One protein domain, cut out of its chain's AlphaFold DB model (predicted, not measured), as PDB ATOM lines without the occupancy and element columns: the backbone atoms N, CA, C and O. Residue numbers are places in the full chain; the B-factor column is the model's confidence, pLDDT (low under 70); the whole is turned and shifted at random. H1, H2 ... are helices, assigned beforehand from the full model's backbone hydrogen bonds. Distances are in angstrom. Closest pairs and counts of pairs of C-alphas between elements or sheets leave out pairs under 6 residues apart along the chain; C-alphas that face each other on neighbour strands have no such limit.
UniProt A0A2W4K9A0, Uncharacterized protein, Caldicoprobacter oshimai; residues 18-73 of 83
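This is residues 18 to 73 of the 83 residues of an uncharacterized protein of Caldicoprobacter oshimai (UniProt A0A2W4K9A0). The domain is an open, flat U with an empty middle: H2, with H1 folded back on it as a helical hairpin, makes one arm, H3 lies in the base, and H4 with the tail of residues 64 to 73 makes the other arm. H3 and H4 meet as an L at their link. The printed part has 56 residues with four named helices, H1 to H4 in chain order, and no named strand; its class is all helix. It is extended, with a radius of gyration of the C-alphas of 17.7 A and spans of 42 by 34 by 14 A.

H2, residues 26 to 35, and H1, residues 18 to 24, form a helical hairpin. They touch, with the closest C-alphas, those of Arg 22 and Tyr 29, 5.4 A apart. They run opposite ways at a tilt of 36 degrees, only just steep. H3, residues 42 to 51, is apart from H1 and H2. H4, residues 54 to 63, is also apart from H1 and H2. H3 and H4 only just touch, and only at the corner by their link, with 3 pairs of C-alphas within 8 A; the closest are those of Ala 49 and Asp 55, 5.4 A apart. Their lines are about perpendicular, at 87 degrees. In H1, H2, H3 and H4 every O i to N i+4 pair is within hydrogen-bond range.

H2 and H3 each measure 14.2 A from first to last C-alpha, H4 13.9 A and H1 10.1 A. H1 begins at C-alpha 18 (222.558, 128.568, 83.403), H3 at C-alpha 42 (233.593, 123.396, 71.040), and H4 ends at C-alpha 63 (236.175, 103.865, 81.484).

The two C-alphas farthest apart, those of Ser 27 and Pro 68, are 43.3 A apart. The printed part has no cut and no long link. Residues 59 to 73, of which 59 to 63 belong to H4, stand free. The mean pLDDT of the printed part is 73.6, and 22 residues are under 70, among them 36 to 40 and 64 to 73.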
ATOM      1  N   GLU A  18     223.029 127.461  84.221       82.06
ATOM      2  CA  GLU A  18     222.558 128.568  83.403       82.06
ATOM      3  C   GLU A  18     221.144 129.023  83.792       82.06
ATOM      4  O   GLU A  18     220.934 130.202  84.086       82.06
ATOM      5  N   GLU A  19     220.176 128.107  83.809       83.44
ATOM      6  CA  GLU A  19     218.780 128.401  84.148       83.44
ATOM      7  C   GLU A  19     218.644 128.931  85.579       83.44
ATOM      8  O   GLU A  19     217.889 129.876  85.817       83.44
ATOM      9  N   TYR A  20     219.427 128.391  86.516       87.62
ATOM     10  CA  TYR A  20     219.465 128.869  87.895       87.62
ATOM     11  C   TYR A  20     219.937 130.325  87.976       87.62
ATOM     12  O   TYR A  20     219.283 131.155  88.611       87.62
ATOM     13  N   ILE A  21     221.041 130.672  87.306       87.31
ATOM     14  CA  ILE A  21     221.574 132.044  87.299       87.31
ATOM     15  C   ILE A  21     220.615 132.987  86.566       87.31
ATOM     16  O   ILE A  21     220.413 134.120  87.001       87.31
ATOM     17  N   ARG A  22     219.975 132.525  85.486       88.19
ATOM     18  CA  ARG A  22     218.966 133.301  84.756       88.19
ATOM     19  C   ARG A  22     217.769 133.649  85.646       88.19
ATOM     20  O   ARG A  22     217.311 134.787  85.600       88.19
ATOM     21  N   ALA A  23     217.291 132.699  86.452       88.81
ATOM     22  CA  ALA A  23     216.150 132.892  87.344       88.81
ATOM     23  C   ALA A  23     216.492 133.721  88.595       88.81
ATOM     24  O   ALA A  23     215.700 134.562  89.013       88.81
ATOM     25  N   THR A  24     217.668 133.502  89.193       94.06
ATOM     26  CA  THR A  24     218.047 134.110  90.484       94.06
ATOM     27  C   THR A  24     218.820 135.422  90.352       94.06
ATOM     28  O   THR A  24     218.726 136.275  91.233       94.06
ATOM     29  N   ALA A  25     219.568 135.620  89.261       92.75
ATOM     30  CA  ALA A  25     220.434 136.784  89.059       92.75
ATOM     31  C   ALA A  25     220.482 137.249  87.580       92.75
ATOM     32  O   ALA A  25     221.527 137.155  86.922       92.75
ATOM     33  N   PRO A  26     219.396 137.842  87.043       91.69
ATOM     34  CA  PRO A  26     219.287 138.195  85.619       91.69
ATOM     35  C   PRO A  26     220.348 139.191  85.121       91.69
ATOM     36  O   PRO A  26     220.785 139.139  83.968       91.69
ATOM     37  N   SER A  27     220.794 140.105  85.989       92.69
ATOM     38  CA  SER A  27     221.845 141.076  85.667       92.69
ATOM     39  C   SER A  27     223.222 140.416  85.542       92.69
ATOM     40  O   SER A  27     224.008 140.797  84.671       92.69
ATOM     41  N   VAL A  28     223.502 139.397  86.362       90.31
ATOM     42  CA  VAL A  28     224.718 138.574  86.276       90.31
ATOM     43  C   VAL A  28     224.668 137.716  85.020       90.31
ATOM     44  O   VAL A  28     225.626 137.727  84.253       90.31
ATOM     45  N   TYR A  29     223.533 137.064  84.751       88.75
ATOM     46  CA  TYR A  29     223.322 136.298  83.522       88.75
ATOM     47  C   TYR A  29     223.572 137.142  82.264       88.75
ATOM     48  O   TYR A  29     224.288 136.718  81.362       88.75
ATOM     49  N   SER A  30     223.047 138.370  82.222       86.75
ATOM     50  CA  SER A  30     223.223 139.271  81.075       86.75
ATOM     51  C   SER A  30     224.690 139.656  80.852       86.75
ATOM     52  O   SER A  30     225.166 139.644  79.718       86.75
ATOM     53  N   LYS A  31     225.431 139.946  81.932       87.38
ATOM     54  CA  LYS A  31     226.874 140.231  81.861       87.38
ATOM     55  C   LYS A  31     227.672 139.005  81.422       87.38
ATOM     56  O   LYS A  31     228.532 139.132  80.558       87.38
ATOM     57  N   LEU A  32     227.353 137.831  81.971       81.38
ATOM     58  CA  LEU A  32     227.966 136.564  81.577       81.38
ATOM     59  C   LEU A  32     227.724 136.282  80.101       81.38
ATOM     60  O   LEU A  32     228.674 135.999  79.394       81.38
ATOM     61  N   ARG A  33     226.496 136.434  79.603       81.38
ATOM     62  CA  ARG A  33     226.165 136.213  78.191       81.38
ATOM     63  C   ARG A  33     226.881 137.190  77.255       81.38
ATOM     64  O   ARG A  33     227.279 136.799  76.167       81.38
ATOM     65  N   MET A  34     227.057 138.441  77.680       79.75
ATOM     66  CA  MET A  34     227.817 139.441  76.925       79.75
ATOM     67  C   MET A  34     229.323 139.136  76.912       79.75
ATOM     68  O   MET A  34     229.969 139.331  75.892       79.75
ATOM     69  N   MET A  35     229.885 138.632  78.016       73.00
ATOM     70  CA  MET A  35     231.291 138.205  78.086       73.00
ATOM     71  C   MET A  35     231.542 136.881  77.357       73.00
ATOM     72  O   MET A  35     232.575 136.717  76.720       73.00
ATOM     73  N   LEU A  36     230.589 135.954  77.449       67.12
ATOM     74  CA  LEU A  36     230.586 134.628  76.834       67.12
ATOM     75  C   LEU A  36     230.037 134.647  75.407       67.12
ATOM     76  O   LEU A  36     229.871 133.580  74.824       67.12
ATOM     77  N   SER A  37     229.862 135.817  74.776       62.25
ATOM     78  CA  SER A  37     229.784 135.914  73.307       62.25
ATOM     79  C   SER A  37     231.144 135.598  72.656       62.25
ATOM     80  O   SER A  37     231.551 136.200  71.662       62.25
ATOM     81  N   VAL A  38     231.890 134.690  73.274       62.19
ATOM     82  CA  VAL A  38     233.077 134.061  72.752       62.19
ATOM     83  C   VAL A  38     232.572 133.082  71.709       62.19
ATOM     84  O   VAL A  38     231.614 132.344  71.937       62.19
ATOM     85  N   ARG A  39     233.190 133.143  70.534       64.19
ATOM     86  CA  ARG A  39     232.965 132.212  69.430       64.19
ATOM     87  C   ARG A  39     232.882 130.792  69.991       64.19
ATOM     88  O   ARG A  39     233.742 130.416  70.783       64.19
ATOM     89  N   ASP A  40     231.862 130.036  69.597       68.56
ATOM     90  CA  ASP A  40     231.795 128.623  69.949       68.56
ATOM     91  C   ASP A  40     233.054 127.936  69.399       68.56
ATOM     92  O   ASP A  40     233.284 127.908  68.188       68.56
ATOM     93  N   ILE A  41     233.918 127.488  70.309       70.62
ATOM     94  CA  ILE A  41     235.155 126.765  69.997       70.62
ATOM     95  C   ILE A  41     235.033 125.282  70.339       70.62
ATOM     96  O   ILE A  41     236.034 124.573  70.280       70.62
ATOM     97  N   THR A  42     233.837 124.803  70.693       71.69
ATOM     98  CA  THR A  42     233.593 123.396  71.040       71.69
ATOM     99  C   THR A  42     234.086 122.490  69.925       71.69
ATOM    100  O   THR A  42     234.848 121.562  70.172       71.69
ATOM    101  N   GLU A  43     233.746 122.824  68.681       71.25
ATOM    102  CA  GLU A  43     234.170 122.067  67.507       71.25
ATOM    103  C   GLU A  43     235.696 122.104  67.320       71.25
ATOM    104  O   GLU A  43     236.305 121.086  67.027       71.25
ATOM    105  N   VAL A  44     236.340 123.245  67.588       73.44
ATOM    106  CA  VAL A  44     237.805 123.388  67.509       73.44
ATOM    107  C   VAL A  44     238.503 122.516  68.554       73.44
ATOM    108  O   VAL A  44     239.499 121.870  68.244       73.44
ATOM    109  N   ILE A  45     237.977 122.475  69.781       69.75
ATOM    110  CA  ILE A  45     238.515 121.647  70.867       69.75
ATOM    111  C   ILE A  45     238.304 120.161  70.561       69.75
ATOM    112  O   ILE A  45     239.232 119.377  70.731       69.75
ATOM    113  N   LEU A  46     237.112 119.774  70.097       70.62
ATOM    114  CA  LEU A  46     236.801 118.385  69.757       70.62
ATOM    115  C   LEU A  46     237.642 117.890  68.579       70.62
ATOM    116  O   LEU A  46     238.202 116.804  68.660       70.62
ATOM    117  N   VAL A  47     237.790 118.697  67.525       74.00
ATOM    118  CA  VAL A  47     238.637 118.365  66.370       74.00
ATOM    119  C   VAL A  47     240.105 118.269  66.778       74.00
ATOM    120  O   VAL A  47     240.779 117.333  66.370       74.00
ATOM    121  N   ALA A  48     240.613 119.190  67.604       66.75
ATOM    122  CA  ALA A  48     241.981 119.095  68.113       66.75
ATOM    123  C   ALA A  48     242.187 117.825  68.956       66.75
ATOM    124  O   ALA A  48     243.176 117.121  68.778       66.75
ATOM    125  N   ALA A  49     241.226 117.490  69.821       65.50
ATOM    126  CA  ALA A  49     241.272 116.273  70.624       65.50
ATOM    127  C   ALA A  49     241.212 114.993  69.772       65.50
ATOM    128  O   ALA A  49     241.883 114.027  70.121       65.50
ATOM    129  N   ASP A  50     240.455 114.983  68.672       67.06
ATOM    130  CA  ASP A  50     240.373 113.862  67.722       67.06
ATOM    131  C   ASP A  50     241.677 113.708  66.909       67.06
ATOM    132  O   ASP A  50     242.245 112.618  66.818       67.06
ATOM    133  N   VAL A  51     242.235 114.818  66.402       70.38
ATOM    134  CA  VAL A  51     243.527 114.839  65.679       70.38
ATOM    135  C   VAL A  51     244.669 114.319  66.556       70.38
ATOM    136  O   VAL A  51     245.504 113.542  66.090       70.38
ATOM    137  N   ASP A  52     244.679 114.707  67.829       70.94
ATOM    138  CA  ASP A  52     245.700 114.292  68.791       70.94
ATOM    139  C   ASP A  52     245.383 112.931  69.459       70.94
ATOM    140  O   ASP A  52     246.131 112.491  70.337       70.94
ATOM    141  N   ASN A  53     244.306 112.230  69.056       70.69
ATOM    142  CA  ASN A  53     243.819 110.977  69.671       70.69
ATOM    143  C   ASN A  53     243.556 111.088  71.193       70.69
ATOM    144  O   ASN A  53     243.571 110.096  71.935       70.69
ATOM    145  N   VAL A  54     243.364 112.307  71.695       68.94
ATOM    146  CA  VAL A  54     243.085 112.587  73.106       68.94
ATOM    147  C   VAL A  54     241.644 112.210  73.439       68.94
ATOM    148  O   VAL A  54     241.355 111.851  74.575       68.94
ATOM    149  N   ASP A  55     240.745 112.193  72.459       67.81
ATOM    150  CA  ASP A  55     239.413 111.592  72.566       67.81
ATOM    151  C   ASP A  55     239.475 110.142  73.098       67.81
ATOM    152  O   ASP A  55     238.754 109.799  74.037       67.81
ATOM    153  N   LYS A  56     240.414 109.322  72.605       71.50
ATOM    154  CA  LYS A  56     240.650 107.950  73.085       71.50
ATOM    155  C   LYS A  56     241.258 107.923  74.474       71.50
ATOM    156  O   LYS A  56     240.943 107.031  75.261       71.50
ATOM    157  N   TYR A  57     242.120 108.888  74.795       72.44
ATOM    158  CA  TYR A  57     242.626 109.063  76.155       72.44
ATOM    159  C   TYR A  57     241.483 109.393  77.122       72.44
ATOM    160  O   TYR A  57     241.355 108.736  78.150       72.44
ATOM    161  N   TYR A  58     240.600 110.330  76.767       67.56
ATOM    162  CA  TYR A  58     239.434 110.689  77.567       67.56
ATOM    163  C   TYR A  58     238.444 109.529  77.692       67.56
ATOM    164  O   TYR A  58     237.997 109.218  78.793       67.56
ATOM    165  N   GLN A  59     238.149 108.832  76.596       74.44
ATOM    166  CA  GLN A  59     237.311 107.637  76.614       74.44
ATOM    167  C   GLN A  59     237.894 106.567  77.541       74.44
ATOM    168  O   GLN A  59     237.164 105.974  78.333       74.44
ATOM    169  N   ARG A  60     239.211 106.359  77.483       74.56
ATOM    170  CA  ARG A  60     239.916 105.423  78.350       74.56
ATOM    171  C   ARG A  60     239.831 105.842  79.814       74.56
ATOM    172  O   ARG A  60     239.379 105.032  80.605       74.56
ATOM    173  N   ILE A  61     240.175 107.077  80.189       72.62
ATOM    174  CA  ILE A  61     240.119 107.498  81.605       72.62
ATOM    175  C   ILE A  61     238.688 107.511  82.165       72.62
ATOM    176  O   ILE A  61     238.498 107.274  83.350       72.62
ATOM    177  N   MET A  62     237.677 107.762  81.322       72.94
ATOM    178  CA  MET A  62     236.262 107.716  81.718       72.94
ATOM    179  C   MET A  62     235.755 106.280  81.913       72.94
ATOM    180  O   MET A  62     234.757 106.070  82.596       72.94
ATOM    181  N   GLN A  63     236.424 105.298  81.301       76.25
ATOM    182  CA  GLN A  63     236.175 103.865  81.484       76.25
ATOM    183  C   GLN A  63     237.137 103.223  82.495       76.25
ATOM    184  O   GLN A  63     236.907 102.093  82.930       76.25
ATOM    185  N   GLU A  64     238.223 103.909  82.858       69.00
ATOM    186  CA  GLU A  64     239.182 103.438  83.845       69.00
ATOM    187  C   GLU A  64     238.547 103.420  85.234       69.00
ATOM    188  O   GLU A  64     237.786 104.300  85.643       69.00
ATOM    189  N   ARG A  65     238.885 102.372  85.982       67.19
ATOM    190  CA  ARG A  65     238.453 102.211  87.363       67.19
ATOM    191  C   ARG A  65     239.092 103.321  88.208       67.19
ATOM    192  O   ARG A  65     240.300 103.532  88.082       67.19
ATOM    193  N   PRO A  66     238.336 104.008  89.082       63.59
ATOM    194  CA  PRO A  66     238.903 105.023  89.961       63.59
ATOM    195  C   PRO A  66     240.040 104.428  90.793       63.59
ATOM    196  O   PRO A  66     239.861 103.399  91.449       63.59
ATOM    197  N   TYR A  67     241.208 105.067  90.774       58.34
ATOM    198  CA  TYR A  67     242.320 104.654  91.626       58.34
ATOM    199  C   TYR A  67     241.952 104.821  93.110       58.34
ATOM    200  O   TYR A  67     241.240 105.768  93.464       58.34
ATOM    201  N   PRO A  68     242.456 103.949  94.003       54.53
ATOM    202  CA  PRO A  68     242.283 104.129  95.439       54.53
ATOM    203  C   PRO A  68     242.877 105.480  95.868       54.53
ATOM    204  O   PRO A  68     244.020 105.800  95.540       54.53
ATOM    205  N   GLY A  69     242.091 106.304  96.571       63.56
ATOM    206  CA  GLY A  69     242.469 107.676  96.924       63.56
ATOM    207  C   GLY A  69     241.450 108.725  96.471       63.56
ATOM    208  O   GLY A  69     240.250 108.501  96.577       63.56
ATOM    209  N   ARG A  70     241.909 109.914  96.035       49.25
ATOM    210  CA  ARG A  70     241.048 111.088  95.763       49.25
ATOM    211  C   ARG A  70     240.038 110.802  94.637       49.25
ATOM    212  O   ARG A  70     240.326 111.058  93.476       49.25
ATOM    213  N   GLY A  71     238.862 110.299  95.015       58.25
ATOM    214  CA  GLY A  71     237.765 109.919  94.118       58.25
ATOM    215  C   GLY A  71     237.475 108.412  94.036       58.25
ATOM    216  O   GLY A  71     236.555 108.033  93.321       58.25
ATOM    217  N   GLY A  72     238.232 107.569  94.748       66.25
ATOM    218  CA  GLY A  72     238.033 106.120  94.845       66.25
ATOM    219  C   GLY A  72     237.604 105.678  96.248       66.25
ATOM    220  O   GLY A  72     236.820 106.358  96.906       66.25
ATOM    221  N   LEU A  73     238.133 104.536  96.696       59.69
ATOM    222  CA  LEU A  73     237.822 103.912  97.988       59.69
ATOM    223  C   LEU A  73     238.032 104.852  99.187       59.69
ATOM    224  O   LEU A  73     239.055 105.542  99.281       59.69
TER     225      LEU A  73